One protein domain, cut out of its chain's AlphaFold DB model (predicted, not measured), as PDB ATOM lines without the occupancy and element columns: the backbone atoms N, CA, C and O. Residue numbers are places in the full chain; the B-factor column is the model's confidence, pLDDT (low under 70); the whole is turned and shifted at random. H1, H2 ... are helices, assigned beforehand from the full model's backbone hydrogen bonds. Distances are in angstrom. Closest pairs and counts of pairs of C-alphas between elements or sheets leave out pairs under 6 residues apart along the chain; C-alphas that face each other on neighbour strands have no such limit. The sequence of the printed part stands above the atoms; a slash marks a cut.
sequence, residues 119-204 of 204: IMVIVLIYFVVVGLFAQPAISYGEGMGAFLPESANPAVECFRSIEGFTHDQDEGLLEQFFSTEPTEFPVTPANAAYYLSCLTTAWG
ATOM      1  N   ILE A 119      54.317   5.846  -6.099       79.69
ATOM      2  CA  ILE A 119      53.761   4.485  -6.133       79.69
ATOM      3  C   ILE A 119      53.349   4.112  -7.562       79.69
ATOM      4  O   ILE A 119      53.707   3.034  -8.026       79.69
ATOM      5  N   MET A 120      52.677   5.005  -8.295       78.31
ATOM      6  CA  MET A 120      52.283   4.753  -9.690       78.31
ATOM      7  C   MET A 120      53.487   4.523 -10.608       78.31
ATOM      8  O   MET A 120      53.445   3.632 -11.451       78.31
ATOM      9  N   VAL A 121      54.578   5.273 -10.421       82.25
ATOM     10  CA  VAL A 121      55.823   5.063 -11.180       82.25
ATOM     11  C   VAL A 121      56.433   3.694 -10.871       82.25
ATOM     12  O   VAL A 121      56.835   2.994 -11.795       82.25
ATOM     13  N   ILE A 122      56.462   3.276  -9.602       81.25
ATOM     14  CA  ILE A 122      56.968   1.950  -9.216       81.25
ATOM     15  C   ILE A 122      56.105   0.837  -9.823       81.25
ATOM     16  O   ILE A 122      56.651  -0.115 -10.375       81.25
ATOM     17  N   VAL A 123      54.776   0.972  -9.778       80.44
ATOM     18  CA  VAL A 123      53.845   0.010 -10.394       80.44
ATOM     19  C   VAL A 123      54.047  -0.057 -11.908       80.44
ATOM     20  O   VAL A 123      54.119  -1.150 -12.458       80.44
ATOM     21  N   LEU A 124      54.205   1.082 -12.586       79.38
ATOM     22  CA  LEU A 124      54.471   1.117 -14.028       79.38
ATOM     23  C   LEU A 124      55.799   0.448 -14.385       79.38
ATOM     24  O   LEU A 124      55.840  -0.370 -15.298       79.38
ATOM     25  N   ILE A 125      56.873   0.760 -13.656       81.88
ATOM     26  CA  ILE A 125      58.179   0.122 -13.867       81.88
ATOM     27  C   ILE A 125      58.063  -1.386 -13.639       81.88
ATOM     28  O   ILE A 125      58.569  -2.156 -14.448       81.88
ATOM     29  N   TYR A 126      57.360  -1.814 -12.589       78.69
ATOM     30  CA  TYR A 126      57.106  -3.227 -12.323       78.69
ATOM     31  C   TYR A 126      56.363  -3.904 -13.483       78.69
ATOM     32  O   TYR A 126      56.809  -4.945 -13.959       78.69
ATOM     33  N   PHE A 127      55.290  -3.291 -13.991       78.81
ATOM     34  CA  PHE A 127      54.538  -3.807 -15.139       78.81
ATOM     35  C   PHE A 127      55.409  -3.948 -16.388       78.81
ATOM     36  O   PHE A 127      55.329  -4.965 -17.071       78.81
ATOM     37  N   VAL A 128      56.265  -2.962 -16.667       77.12
ATOM     38  CA  VAL A 128      57.189  -3.015 -17.808       77.12
ATOM     39  C   VAL A 128      58.222  -4.121 -17.615       77.12
ATOM     40  O   VAL A 128      58.419  -4.932 -18.514       77.12
ATOM     41  N   VAL A 129      58.869  -4.185 -16.450       76.69
ATOM     42  CA  VAL A 129      59.919  -5.176 -16.186       76.69
ATOM     43  C   VAL A 129      59.341  -6.588 -16.235       76.69
ATOM     44  O   VAL A 129      59.825  -7.403 -17.013       76.69
ATOM     45  N   VAL A 130      58.287  -6.878 -15.471       73.19
ATOM     46  CA  VAL A 130      57.688  -8.222 -15.429       73.19
ATOM     47  C   VAL A 130      57.037  -8.587 -16.761       73.19
ATOM     48  O   VAL A 130      57.191  -9.719 -17.210       73.19
ATOM     49  N   GLY A 131      56.396  -7.632 -17.441       71.25
ATOM     50  CA  GLY A 131      55.825  -7.851 -18.770       71.25
ATOM     51  C   GLY A 131      56.866  -8.285 -19.807       71.25
ATOM     52  O   GLY A 131      56.588  -9.170 -20.608       71.25
ATOM     53  N   LEU A 132      58.091  -7.748 -19.757       73.50
ATOM     54  CA  LEU A 132      59.185  -8.179 -20.644       73.50
ATOM     55  C   LEU A 132      59.680  -9.607 -20.343       73.50
ATOM     56  O   LEU A 132      60.153 -10.302 -21.246       73.50
ATOM     57  N   PHE A 133      59.559 -10.061 -19.093       75.31
ATOM     58  CA  PHE A 133      59.905 -11.428 -18.690       75.31
ATOM     59  C   PHE A 133      58.750 -12.431 -18.868       75.31
ATOM     60  O   PHE A 133      58.981 -13.636 -18.772       75.31
ATOM     61  N   ALA A 134      57.539 -11.978 -19.211       78.25
ATOM     62  CA  ALA A 134      56.374 -12.823 -19.486       78.25
ATOM     63  C   ALA A 134      56.411 -13.420 -20.910       78.25
ATOM     64  O   ALA A 134      55.471 -13.288 -21.692       78.25
ATOM     65  N   GLN A 135      57.516 -14.089 -21.256       81.06
ATOM     66  CA  GLN A 135      57.727 -14.722 -22.566       81.06
ATOM     67  C   GLN A 135      56.595 -15.685 -22.980       81.06
ATOM     68  O   GLN A 135      56.182 -15.625 -24.141       81.06
ATOM     69  N   PRO A 136      56.026 -16.516 -22.077       79.75
ATOM     70  CA  PRO A 136      54.878 -17.352 -22.425       79.75
ATOM     71  C   PRO A 136      53.678 -16.514 -22.877       79.75
ATOM     72  O   PRO A 136      53.153 -16.739 -23.966       79.75
ATOM     73  N   ALA A 137      53.294 -15.496 -22.100       82.31
ATOM     74  CA  ALA A 137      52.186 -14.602 -22.432       82.31
ATOM     75  C   ALA A 137      52.391 -13.870 -23.770       82.31
ATOM     76  O   ALA A 137      51.449 -13.763 -24.552       82.31
ATOM     77  N   ILE A 138      53.620 -13.433 -24.069       82.62
ATOM     78  CA  ILE A 138      53.964 -12.820 -25.361       82.62
ATOM     79  C   ILE A 138      53.735 -13.814 -26.506       82.62
ATOM     80  O   ILE A 138      53.034 -13.492 -27.459       82.62
ATOM     81  N   SER A 139      54.248 -15.043 -26.390       83.12
ATOM     82  CA  SER A 139      54.107 -16.056 -27.447       83.12
ATOM     83  C   SER A 139      52.646 -16.444 -27.722       83.12
ATOM     84  O   SER A 139      52.250 -16.618 -28.876       83.12
ATOM     85  N   TYR A 140      51.815 -16.519 -26.675       83.00
ATOM     86  CA  TYR A 140      50.376 -16.743 -26.824       83.00
ATOM     87  C   TYR A 140      49.683 -15.558 -27.502       83.00
ATOM     88  O   TYR A 140      48.778 -15.766 -28.314       83.00
ATOM     89  N   GLY A 141      50.097 -14.332 -27.177       84.69
ATOM     90  CA  GLY A 141      49.565 -13.116 -27.781       84.69
ATOM     91  C   GLY A 141      49.900 -13.034 -29.264       84.69
ATOM     92  O   GLY A 141      48.991 -12.872 -30.073       84.69
ATOM     93  N   GLU A 142      51.162 -13.242 -29.641       87.69
ATOM     94  CA  GLU A 142      51.598 -13.294 -31.046       87.69
ATOM     95  C   GLU A 142      50.832 -14.355 -31.842       87.69
ATOM     96  O   GLU A 142      50.321 -14.078 -32.929       87.69
ATOM     97  N   GLY A 143      50.684 -15.558 -31.275       86.75
ATOM     98  CA  GLY A 143      49.898 -16.622 -31.888       86.75
ATOM     99  C   GLY A 143      48.462 -16.179 -32.154       86.75
ATOM    100  O   GLY A 143      47.991 -16.259 -33.284       86.75
ATOM    101  N   MET A 144      47.775 -15.652 -31.141       85.88
ATOM    102  CA  MET A 144      46.394 -15.188 -31.298       85.88
ATOM    103  C   MET A 144      46.272 -14.028 -32.286       85.88
ATOM    104  O   MET A 144      45.368 -14.051 -33.118       85.88
ATOM    105  N   GLY A 145      47.202 -13.073 -32.250       85.25
ATOM    106  CA  GLY A 145      47.260 -11.952 -33.184       85.25
ATOM    107  C   GLY A 145      47.354 -12.405 -34.643       85.25
ATOM    108  O   GLY A 145      46.631 -11.893 -35.495       85.25
ATOM    109  N   ALA A 146      48.173 -13.423 -34.914       87.44
ATOM    110  CA  ALA A 146      48.375 -13.975 -36.255       87.44
ATOM    111  C   ALA A 146      47.160 -14.742 -36.815       87.44
ATOM    112  O   ALA A 146      47.060 -14.928 -38.029       87.44
ATOM    113  N   PHE A 147      46.242 -15.205 -35.959       85.94
ATOM    114  CA  PHE A 147      45.052 -15.965 -36.366       85.94
ATOM    115  C   PHE A 147      43.759 -15.140 -36.369       85.94
ATOM    116  O   PHE A 147      42.682 -15.692 -36.621       85.94
ATOM    117  N   LEU A 148      43.833 -13.834 -36.099       85.69
ATOM    118  CA  LEU A 148      42.652 -12.980 -36.115       85.69
ATOM    119  C   LEU A 148      42.109 -12.802 -37.543       85.69
ATOM    120  O   LEU A 148      42.877 -12.565 -38.476       85.69
ATOM    121  N   PRO A 149      40.780 -12.875 -37.740       83.50
ATOM    122  CA  PRO A 149      40.175 -12.544 -39.025       83.50
ATOM    123  C   PRO A 149      40.422 -11.070 -39.371       83.50
ATOM    124  O   PRO A 149      40.211 -10.211 -38.518       83.50
ATOM    125  N   GLU A 150      40.724 -10.747 -40.633       79.38
ATOM    126  CA  GLU A 150      40.892  -9.349 -41.092       79.38
ATOM    127  C   GLU A 150      39.664  -8.460 -40.815       79.38
ATOM    128  O   GLU A 150      39.779  -7.246 -40.678       79.38
ATOM    129  N   SER A 151      38.468  -9.051 -40.732       85.38
ATOM    130  CA  SER A 151      37.225  -8.331 -40.430       85.38
ATOM    131  C   SER A 151      36.986  -8.097 -38.936       85.38
ATOM    132  O   SER A 151      36.001  -7.449 -38.575       85.38
ATOM    133  N   ALA A 152      37.798  -8.690 -38.061       85.44
ATOM    134  CA  ALA A 152      37.625  -8.597 -36.621       85.44
ATOM    135  C   ALA A 152      38.238  -7.307 -36.066       85.44
ATOM    136  O   ALA A 152      39.166  -6.740 -36.635       85.44
ATOM    137  N   ASN A 153      37.726  -6.839 -34.924       89.69
ATOM    138  CA  ASN A 153      38.365  -5.756 -34.186       89.69
ATOM    139  C   ASN A 153      39.411  -6.360 -33.233       89.69
ATOM    140  O   ASN A 153      39.021  -6.919 -32.203       89.69
ATOM    141  N   PRO A 154      40.718  -6.234 -33.523       86.44
ATOM    142  CA  PRO A 154      41.758  -6.907 -32.752       86.44
ATOM    143  C   PRO A 154      41.808  -6.433 -31.300       86.44
ATOM    144  O   PRO A 154      42.086  -7.227 -30.413       86.44
ATOM    145  N   ALA A 155      41.438  -5.180 -31.011       86.75
ATOM    146  CA  ALA A 155      41.390  -4.689 -29.636       86.75
ATOM    147  C   ALA A 155      40.334  -5.399 -28.783       86.75
ATOM    148  O   ALA A 155      40.544  -5.564 -27.581       86.75
ATOM    149  N   VAL A 156      39.217  -5.808 -29.391       87.94
ATOM    150  CA  VAL A 156      38.137  -6.528 -28.706       87.94
ATOM    151  C   VAL A 156      38.464  -8.011 -28.624       87.94
ATOM    152  O   VAL A 156      38.341  -8.596 -27.554       87.94
ATOM    153  N   GLU A 157      38.913  -8.612 -29.724       85.38
ATOM    154  CA  GLU A 157      39.181 -10.051 -29.757       85.38
ATOM    155  C   GLU A 157      40.399 -10.442 -28.912       85.38
ATOM    156  O   GLU A 157      40.310 -11.400 -28.149       85.38
ATOM    157  N   CYS A 158      41.490  -9.664 -28.947       86.38
ATOM    158  CA  CYS A 158      42.646  -9.883 -28.069       86.38
ATOM    159  C   CYS A 158      42.303  -9.681 -26.587       86.38
ATOM    160  O   CYS A 158      42.953 -10.254 -25.724       86.38
ATOM    161  N   PHE A 159      41.327  -8.828 -26.259       86.31
ATOM    162  CA  PHE A 159      40.885  -8.681 -24.870       86.31
ATOM    163  C   PHE A 159      40.005  -9.864 -24.462       86.31
ATOM    164  O   PHE A 159      40.195 -10.458 -23.408       86.31
ATOM    165  N   ARG A 160      39.066 -10.246 -25.331       85.19
ATOM    166  CA  ARG A 160      38.122 -11.336 -25.087       85.19
ATOM    167  C   ARG A 160      38.811 -12.689 -24.940       85.19
ATOM    168  O   ARG A 160      38.355 -13.524 -24.167       85.19
ATOM    169  N   SER A 161      39.906 -12.922 -25.655       82.38
ATOM    170  CA  SER A 161      40.684 -14.151 -25.515       82.38
ATOM    171  C   SER A 161      41.356 -14.290 -24.146       82.38
ATOM    172  O   SER A 161      41.607 -15.421 -23.739       82.38
ATOM    173  N   ILE A 162      41.578 -13.191 -23.410       80.38
ATOM    174  CA  ILE A 162      42.105 -13.231 -22.034       80.38
ATOM    175  C   ILE A 162      41.104 -13.920 -21.095       80.38
ATOM    176  O   ILE A 162      41.491 -14.727 -20.257       80.38
ATOM    177  N   GLU A 163      39.804 -13.684 -21.300       75.00
ATOM    178  CA  GLU A 163      38.722 -14.309 -20.520       75.00
ATOM    179  C   GLU A 163      38.643 -15.832 -20.724       75.00
ATOM    180  O   GLU A 163      38.016 -16.540 -19.939       75.00
ATOM    181  N   GLY A 164      39.269 -16.354 -21.783       70.38
ATOM    182  CA  GLY A 164      39.359 -17.789 -22.041       70.38
ATOM    183  C   GLY A 164      40.414 -18.511 -21.199       70.38
ATOM    184  O   GLY A 164      40.397 -19.743 -21.154       70.38
ATOM    185  N   PHE A 165      41.322 -17.786 -20.537       72.88
ATOM    186  CA  PHE A 165      42.351 -18.383 -19.687       72.88
ATOM    187  C   PHE A 165      41.826 -18.564 -18.263       72.88
ATOM    188  O   PHE A 165      41.836 -17.648 -17.445       72.88
ATOM    189  N   THR A 166      41.390 -19.783 -17.955       59.00
ATOM    190  CA  THR A 166      41.091 -20.204 -16.584       59.00
ATOM    191  C   THR A 166      42.354 -20.776 -15.952       59.00
ATOM    192  O   THR A 166      42.870 -21.788 -16.432       59.00
ATOM    193  N   HIS A 167      42.846 -20.151 -14.885       57.81
ATOM    194  CA  HIS A 167      43.878 -20.743 -14.031       57.81
ATOM    195  C   HIS A 167      43.208 -21.534 -12.901       57.81
ATOM    196  O   HIS A 167      42.101 -21.180 -12.483       57.81
ATOM    197  N   ASP A 168      43.847 -22.606 -12.422       51.41
ATOM    198  CA  ASP A 168      43.355 -23.350 -11.259       51.41
ATOM    199  C   ASP A 168      43.198 -22.369 -10.084       51.41
ATOM    200  O   ASP A 168      44.153 -21.727  -9.654       51.41
ATOM    201  N   GLN A 169      41.968 -22.219  -9.574       50.03
ATOM    202  CA  GLN A 169      41.621 -21.247  -8.522       50.03
ATOM    203  C   GLN A 169      42.285 -21.533  -7.160       50.03
ATOM    204  O   GLN A 169      42.022 -20.825  -6.187       50.03
ATOM    205  N   ASP A 170      43.129 -22.560  -7.088       50.47
ATOM    206  CA  ASP A 170      43.839 -22.972  -5.884       50.47
ATOM    207  C   ASP A 170      45.136 -22.168  -5.650       50.47
ATOM    208  O   ASP A 170      45.665 -22.195  -4.537       50.47
ATOM    209  N   GLU A 171      45.620 -21.404  -6.641       55.44
ATOM    210  CA  GLU A 171      46.760 -20.490  -6.475       55.44
ATOM    211  C   GLU A 171      46.306 -19.108  -5.980       55.44
ATOM    212  O   GLU A 171      45.348 -18.505  -6.480       55.44
ATOM    213  N   GLY A 172      46.978 -18.592  -4.951       58.00
ATOM    214  CA  GLY A 172      46.556 -17.376  -4.257       58.00
ATOM    215  C   GLY A 172      46.607 -16.132  -5.153       58.00
ATOM    216  O   GLY A 172      47.395 -16.045  -6.086       58.00
ATOM    217  N   LEU A 173      45.824 -15.096  -4.823       61.62
ATOM    218  CA  LEU A 173      45.749 -13.842  -5.597       61.62
ATOM    219  C   LEU A 173      47.131 -13.218  -5.874       61.62
ATOM    220  O   LEU A 173      47.338 -12.631  -6.926       61.62
ATOM    221  N   LEU A 174      48.094 -13.373  -4.958       58.31
ATOM    222  CA  LEU A 174      49.469 -12.915  -5.168       58.31
ATOM    223  C   LEU A 174      50.208 -13.712  -6.252       58.31
ATOM    224  O   LEU A 174      50.874 -13.092  -7.073       58.31
ATOM    225  N   GLU A 175      50.073 -15.038  -6.306       61.47
ATOM    226  CA  GLU A 175      50.704 -15.871  -7.348       61.47
ATOM    227  C   GLU A 175      50.183 -15.497  -8.736       61.47
ATOM    228  O   GLU A 175      50.964 -15.314  -9.666       61.47
ATOM    229  N   GLN A 176      48.889 -15.206  -8.841       61.38
ATOM    230  CA  GLN A 176      48.270 -14.768 -10.093       61.38
ATOM    231  C   GLN A 176      48.780 -13.398 -10.580       61.38
ATOM    232  O   GLN A 176      48.786 -13.132 -11.783       61.38
ATOM    233  N   PHE A 177      49.256 -12.533  -9.675       62.38
ATOM    234  CA  PHE A 177      49.888 -11.248 -10.014       62.38
ATOM    235  C   PHE A 177      51.358 -11.372 -10.452       62.38
ATOM    236  O   PHE A 177      51.862 -10.472 -11.133       62.38
ATOM    237  N   PHE A 178      52.044 -12.446 -10.048       66.31
ATOM    238  CA  PHE A 178      53.429 -12.746 -10.432       66.31
ATOM    239  C   PHE A 178      53.533 -13.794 -11.545       66.31
ATOM    240  O   PHE A 178      54.638 -14.061 -12.017       66.31
ATOM    241  N   SER A 179      52.407 -14.365 -11.975       66.69
ATOM    242  CA  SER A 179      52.380 -15.328 -13.066       66.69
ATOM    243  C   SER A 179      52.915 -14.710 -14.359       66.69
ATOM    244  O   SER A 179      52.670 -13.544 -14.681       66.69
ATOM    245  N   THR A 180      53.669 -15.517 -15.100       67.56
ATOM    246  CA  THR A 180      54.159 -15.206 -16.449       67.56
ATOM    247  C   THR A 180      53.189 -15.652 -17.541       67.56
ATOM    248  O   THR A 180      53.461 -15.441 -18.725       67.56
ATOM    249  N   GLU A 181      52.087 -16.295 -17.153       72.25
ATOM    250  CA  GLU A 181      51.034 -16.780 -18.041       72.25
ATOM    251  C   GLU A 181      49.802 -15.864 -17.979       72.25
ATOM    252  O   GLU A 181      49.603 -15.168 -16.977       72.25
ATOM    253  N   PRO A 182      48.975 -15.820 -19.039       67.75
ATOM    254  CA  PRO A 182      47.730 -15.065 -19.008       67.75
ATOM    255  C   PRO A 182      46.780 -15.614 -17.934       67.75
ATOM    256  O   PRO A 182      46.632 -16.828 -17.788       67.75
ATOM    257  N   THR A 183      46.122 -14.723 -17.197       75.50
ATOM    258  CA  THR A 183      45.194 -15.070 -16.109       75.50
ATOM    259  C   THR A 183      43.825 -14.423 -16.313       75.50
ATOM    260  O   THR A 183      43.678 -13.491 -17.096       75.50
ATOM    261  N   GLU A 184      42.808 -14.862 -15.572       69.69
ATOM    262  CA  GLU A 184      41.467 -14.251 -15.617       69.69
ATOM    263  C   GLU A 184      41.435 -12.848 -14.966       69.69
ATOM    264  O   GLU A 184      40.509 -12.061 -15.169       69.69
ATOM    265  N   PHE A 185      42.463 -12.488 -14.184       65.81
ATOM    266  CA  PHE A 185      42.525 -11.186 -13.523       65.81
ATOM    267  C   PHE A 185      42.787 -10.060 -14.532       65.81
ATOM    268  O   PHE A 185      43.838 -10.030 -15.166       65.81
ATOM    269  N   PRO A 186      41.919  -9.038 -14.628       64.75
ATOM    270  CA  PRO A 186      41.957  -8.077 -15.734       64.75
ATOM    271  C   PRO A 186      43.220  -7.205 -15.776       64.75
ATOM    272  O   PRO A 186      43.498  -6.576 -16.793       64.75
ATOM    273  N   VAL A 187      43.981  -7.125 -14.680       71.81
ATOM    274  CA  VAL A 187      45.127  -6.216 -14.554       71.81
ATOM    275  C   VAL A 187      46.327  -6.959 -13.971       71.81
ATOM    276  O   VAL A 187      46.660  -6.803 -12.798       71.81
ATOM    277  N   THR A 188      46.996  -7.755 -14.805       80.50
ATOM    278  CA  THR A 188      48.290  -8.382 -14.497       80.50
ATOM    279  C   THR A 188      49.338  -8.004 -15.550       80.50
ATOM    280  O   THR A 188      48.981  -7.701 -16.695       80.50
ATOM    281  N   PRO A 189      50.638  -7.996 -15.203       77.81
ATOM    282  CA  PRO A 189      51.701  -7.729 -16.173       77.81
ATOM    283  C   PRO A 189      51.704  -8.715 -17.349       77.81
ATOM    284  O   PRO A 189      51.930  -8.301 -18.485       77.81
ATOM    285  N   ALA A 190      51.401  -9.993 -17.097       80.69
ATOM    286  CA  ALA A 190      51.300 -11.014 -18.138       80.69
ATOM    287  C   ALA A 190      50.138 -10.747 -19.104       80.69
ATOM    288  O   ALA A 190      50.338 -10.794 -20.317       80.69
ATOM    289  N   ASN A 191      48.960 -10.362 -18.603       84.50
ATOM    290  CA  ASN A 191      47.827  -9.997 -19.459       84.50
ATOM    291  C   ASN A 191      48.109  -8.755 -20.302       84.50
ATOM    292  O   ASN A 191      47.734  -8.707 -21.472       84.50
ATOM    293  N   ALA A 192      48.816  -7.768 -19.745       84.56
ATOM    294  CA  ALA A 192      49.249  -6.600 -20.507       84.56
ATOM    295  C   ALA A 192      50.238  -6.983 -21.623       84.56
ATOM    296  O   ALA A 192      50.094  -6.515 -22.754       84.56
ATOM    297  N   ALA A 193      51.211  -7.855 -21.336       84.81
ATOM    298  CA  ALA A 193      52.177  -8.340 -22.322       84.81
ATOM    299  C   ALA A 193      51.504  -9.162 -23.437       84.81
ATOM    300  O   ALA A 193      51.769  -8.935 -24.621       84.81
ATOM    301  N   TYR A 194      50.583 -10.055 -23.073       87.69
ATOM    302  CA  TYR A 194      49.744 -10.803 -24.009       87.69
ATOM    303  C   TYR A 194      48.915  -9.871 -24.903       87.69
ATOM    304  O   TYR A 194      48.926  -9.990 -26.126       87.69
ATOM    305  N   TYR A 195      48.223  -8.896 -24.308       86.62
ATOM    306  CA  TYR A 195      47.348  -7.993 -25.051       86.62
ATOM    307  C   TYR A 195      48.126  -7.143 -26.062       86.62
ATOM    308  O   TYR A 195      47.721  -7.009 -27.217       86.62
ATOM    309  N   LEU A 196      49.273  -6.600 -25.645       87.62
ATOM    310  CA  LEU A 196      50.128  -5.783 -26.506       87.62
ATOM    311  C   LEU A 196      50.755  -6.600 -27.644       87.62
ATOM    312  O   LEU A 196      50.780  -6.133 -28.783       87.62
ATOM    313  N   SER A 197      51.234  -7.813 -27.369       85.56
ATOM    314  CA  SER A 197      51.791  -8.700 -28.404       85.56
ATOM    315  C   SER A 197      50.728  -9.162 -29.408       85.56
ATOM    316  O   SER A 197      50.970  -9.134 -30.615       85.56
ATOM    317  N   CYS A 198      49.514  -9.467 -28.942       88.81
ATOM    318  CA  CYS A 198      48.374  -9.776 -29.806       88.81
ATOM    319  C   CYS A 198      48.002  -8.599 -30.714       88.81
ATOM    320  O   CYS A 198      47.903  -8.767 -31.928       88.81
ATOM    321  N   LEU A 199      47.878  -7.389 -30.157       89.50
ATOM    322  CA  LEU A 199      47.568  -6.183 -30.929       89.50
ATOM    323  C   LEU A 199      48.628  -5.854 -31.979       89.50
ATOM    324  O   LEU A 199      48.297  -5.555 -33.122       89.50
ATOM    325  N   THR A 200      49.900  -5.876 -31.581       90.25
ATOM    326  CA  THR A 200      51.010  -5.540 -32.484       90.25
ATOM    327  C   THR A 200      51.122  -6.530 -33.633       90.25
ATOM    328  O   THR A 200      51.371  -6.106 -34.755       90.25
ATOM    329  N   THR A 201      50.864  -7.813 -33.377       89.94
ATOM    330  CA  THR A 201      50.859  -8.850 -34.418       89.94
ATOM    331  C   THR A 201      49.622  -8.765 -35.309       89.94
ATOM    332  O   THR A 201      49.723  -8.971 -36.507       89.94
ATOM    333  N   ALA A 202      48.457  -8.423 -34.757       87.12
ATOM    334  CA  ALA A 202      47.220  -8.297 -35.530       87.12
ATOM    335  C   ALA A 202      47.181  -7.053 -36.438       87.12
ATOM    336  O   ALA A 202      46.395  -6.996 -37.382       87.12
ATOM    337  N   TRP A 203      47.970  -6.023 -36.115       85.25
ATOM    338  CA  TRP A 203      48.077  -4.782 -36.890       85.25
ATOM    339  C   TRP A 203      49.308  -4.706 -37.799       85.25
ATOM    340  O   TRP A 203      49.367  -3.794 -38.627       85.25
ATOM    341  N   GLY A 204      50.291  -5.584 -37.594       74.69
ATOM    342  CA  GLY A 204      51.541  -5.635 -38.358       74.69
ATOM    343  C   GLY A 204      51.415  -6.483 -39.610       74.69
ATOM    344  O   GLY A 204      51.929  -6.027 -40.656       74.69
TER     345      GLY A 204
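AT A GLANCE: This is residues 119 to 204 of the 204 residues of an uncharacterized protein of Corynebacterium halotolerans YIM 70093 = DSM 44683 (UniProt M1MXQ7). Helix H5 is the core, with H2 side by side with it and the short H3 packed on it as well, while H1 meets the first residues of H5 at a steep angle and leads away. A long loop, residues 161 to 172, swings from H3 to the small helix H4, near the same end of H5. The printed part has 86 residues with five named helices, H1 to H5 in order, and no named strand; the class is all helix. It is compact, with a radius of gyration of the C-alphas of 12.9 A and spans of 38 by 30 by 19 A.

IN THESE COORDINATES: H1, residues 119 to 133, begins at C-alpha 119 (53.761, 4.485, -6.133) and is 21.2 A long. H2, residues 135 to 146, measures 16.6 A, H3, residues 154 to 160, 9.6 A, and H4, residues 173 to 178, 9.1 A. H5, residues 189 to 203, measures 21.2 A and ends at C-alpha 203 (48.077, -4.782, -36.890).

HOW THE PARTS SIT: H5 is the hub, touching three helices. H2 touches it at a shallow tilt of 28 degrees, the same way; their closest C-alphas, Gly 141 and Cys 198, are 4.1 A apart. H3 touches H5 opposite ways at 35.1 degrees, only just a steep tilt, with C-alphas 158 and 195 closest at 5.9 A. H1 touches H5 with residues 127 to 132 alone, at a steep tilt of 64 degrees; C-alphas 131 and 189 are closest, 4.9 A apart. H4 is close to H5 but not clearly touching, with C-alphas 177 and 189 closest at 7.3 A. Every O i to N i+4 pair is within hydrogen-bond range in H1, H2, H4 and H5, and 2 of 3 in H3.

THE WHOLE: The C-alphas of Ile 119 and Ser 151, the two farthest apart, are 40.2 A apart. The printed part has no cut, and the link from H3 to H4 is long. Mean pLDDT of the printed part is 77.4; residues 166 to 180, 182 and 184 to 186 are under 70.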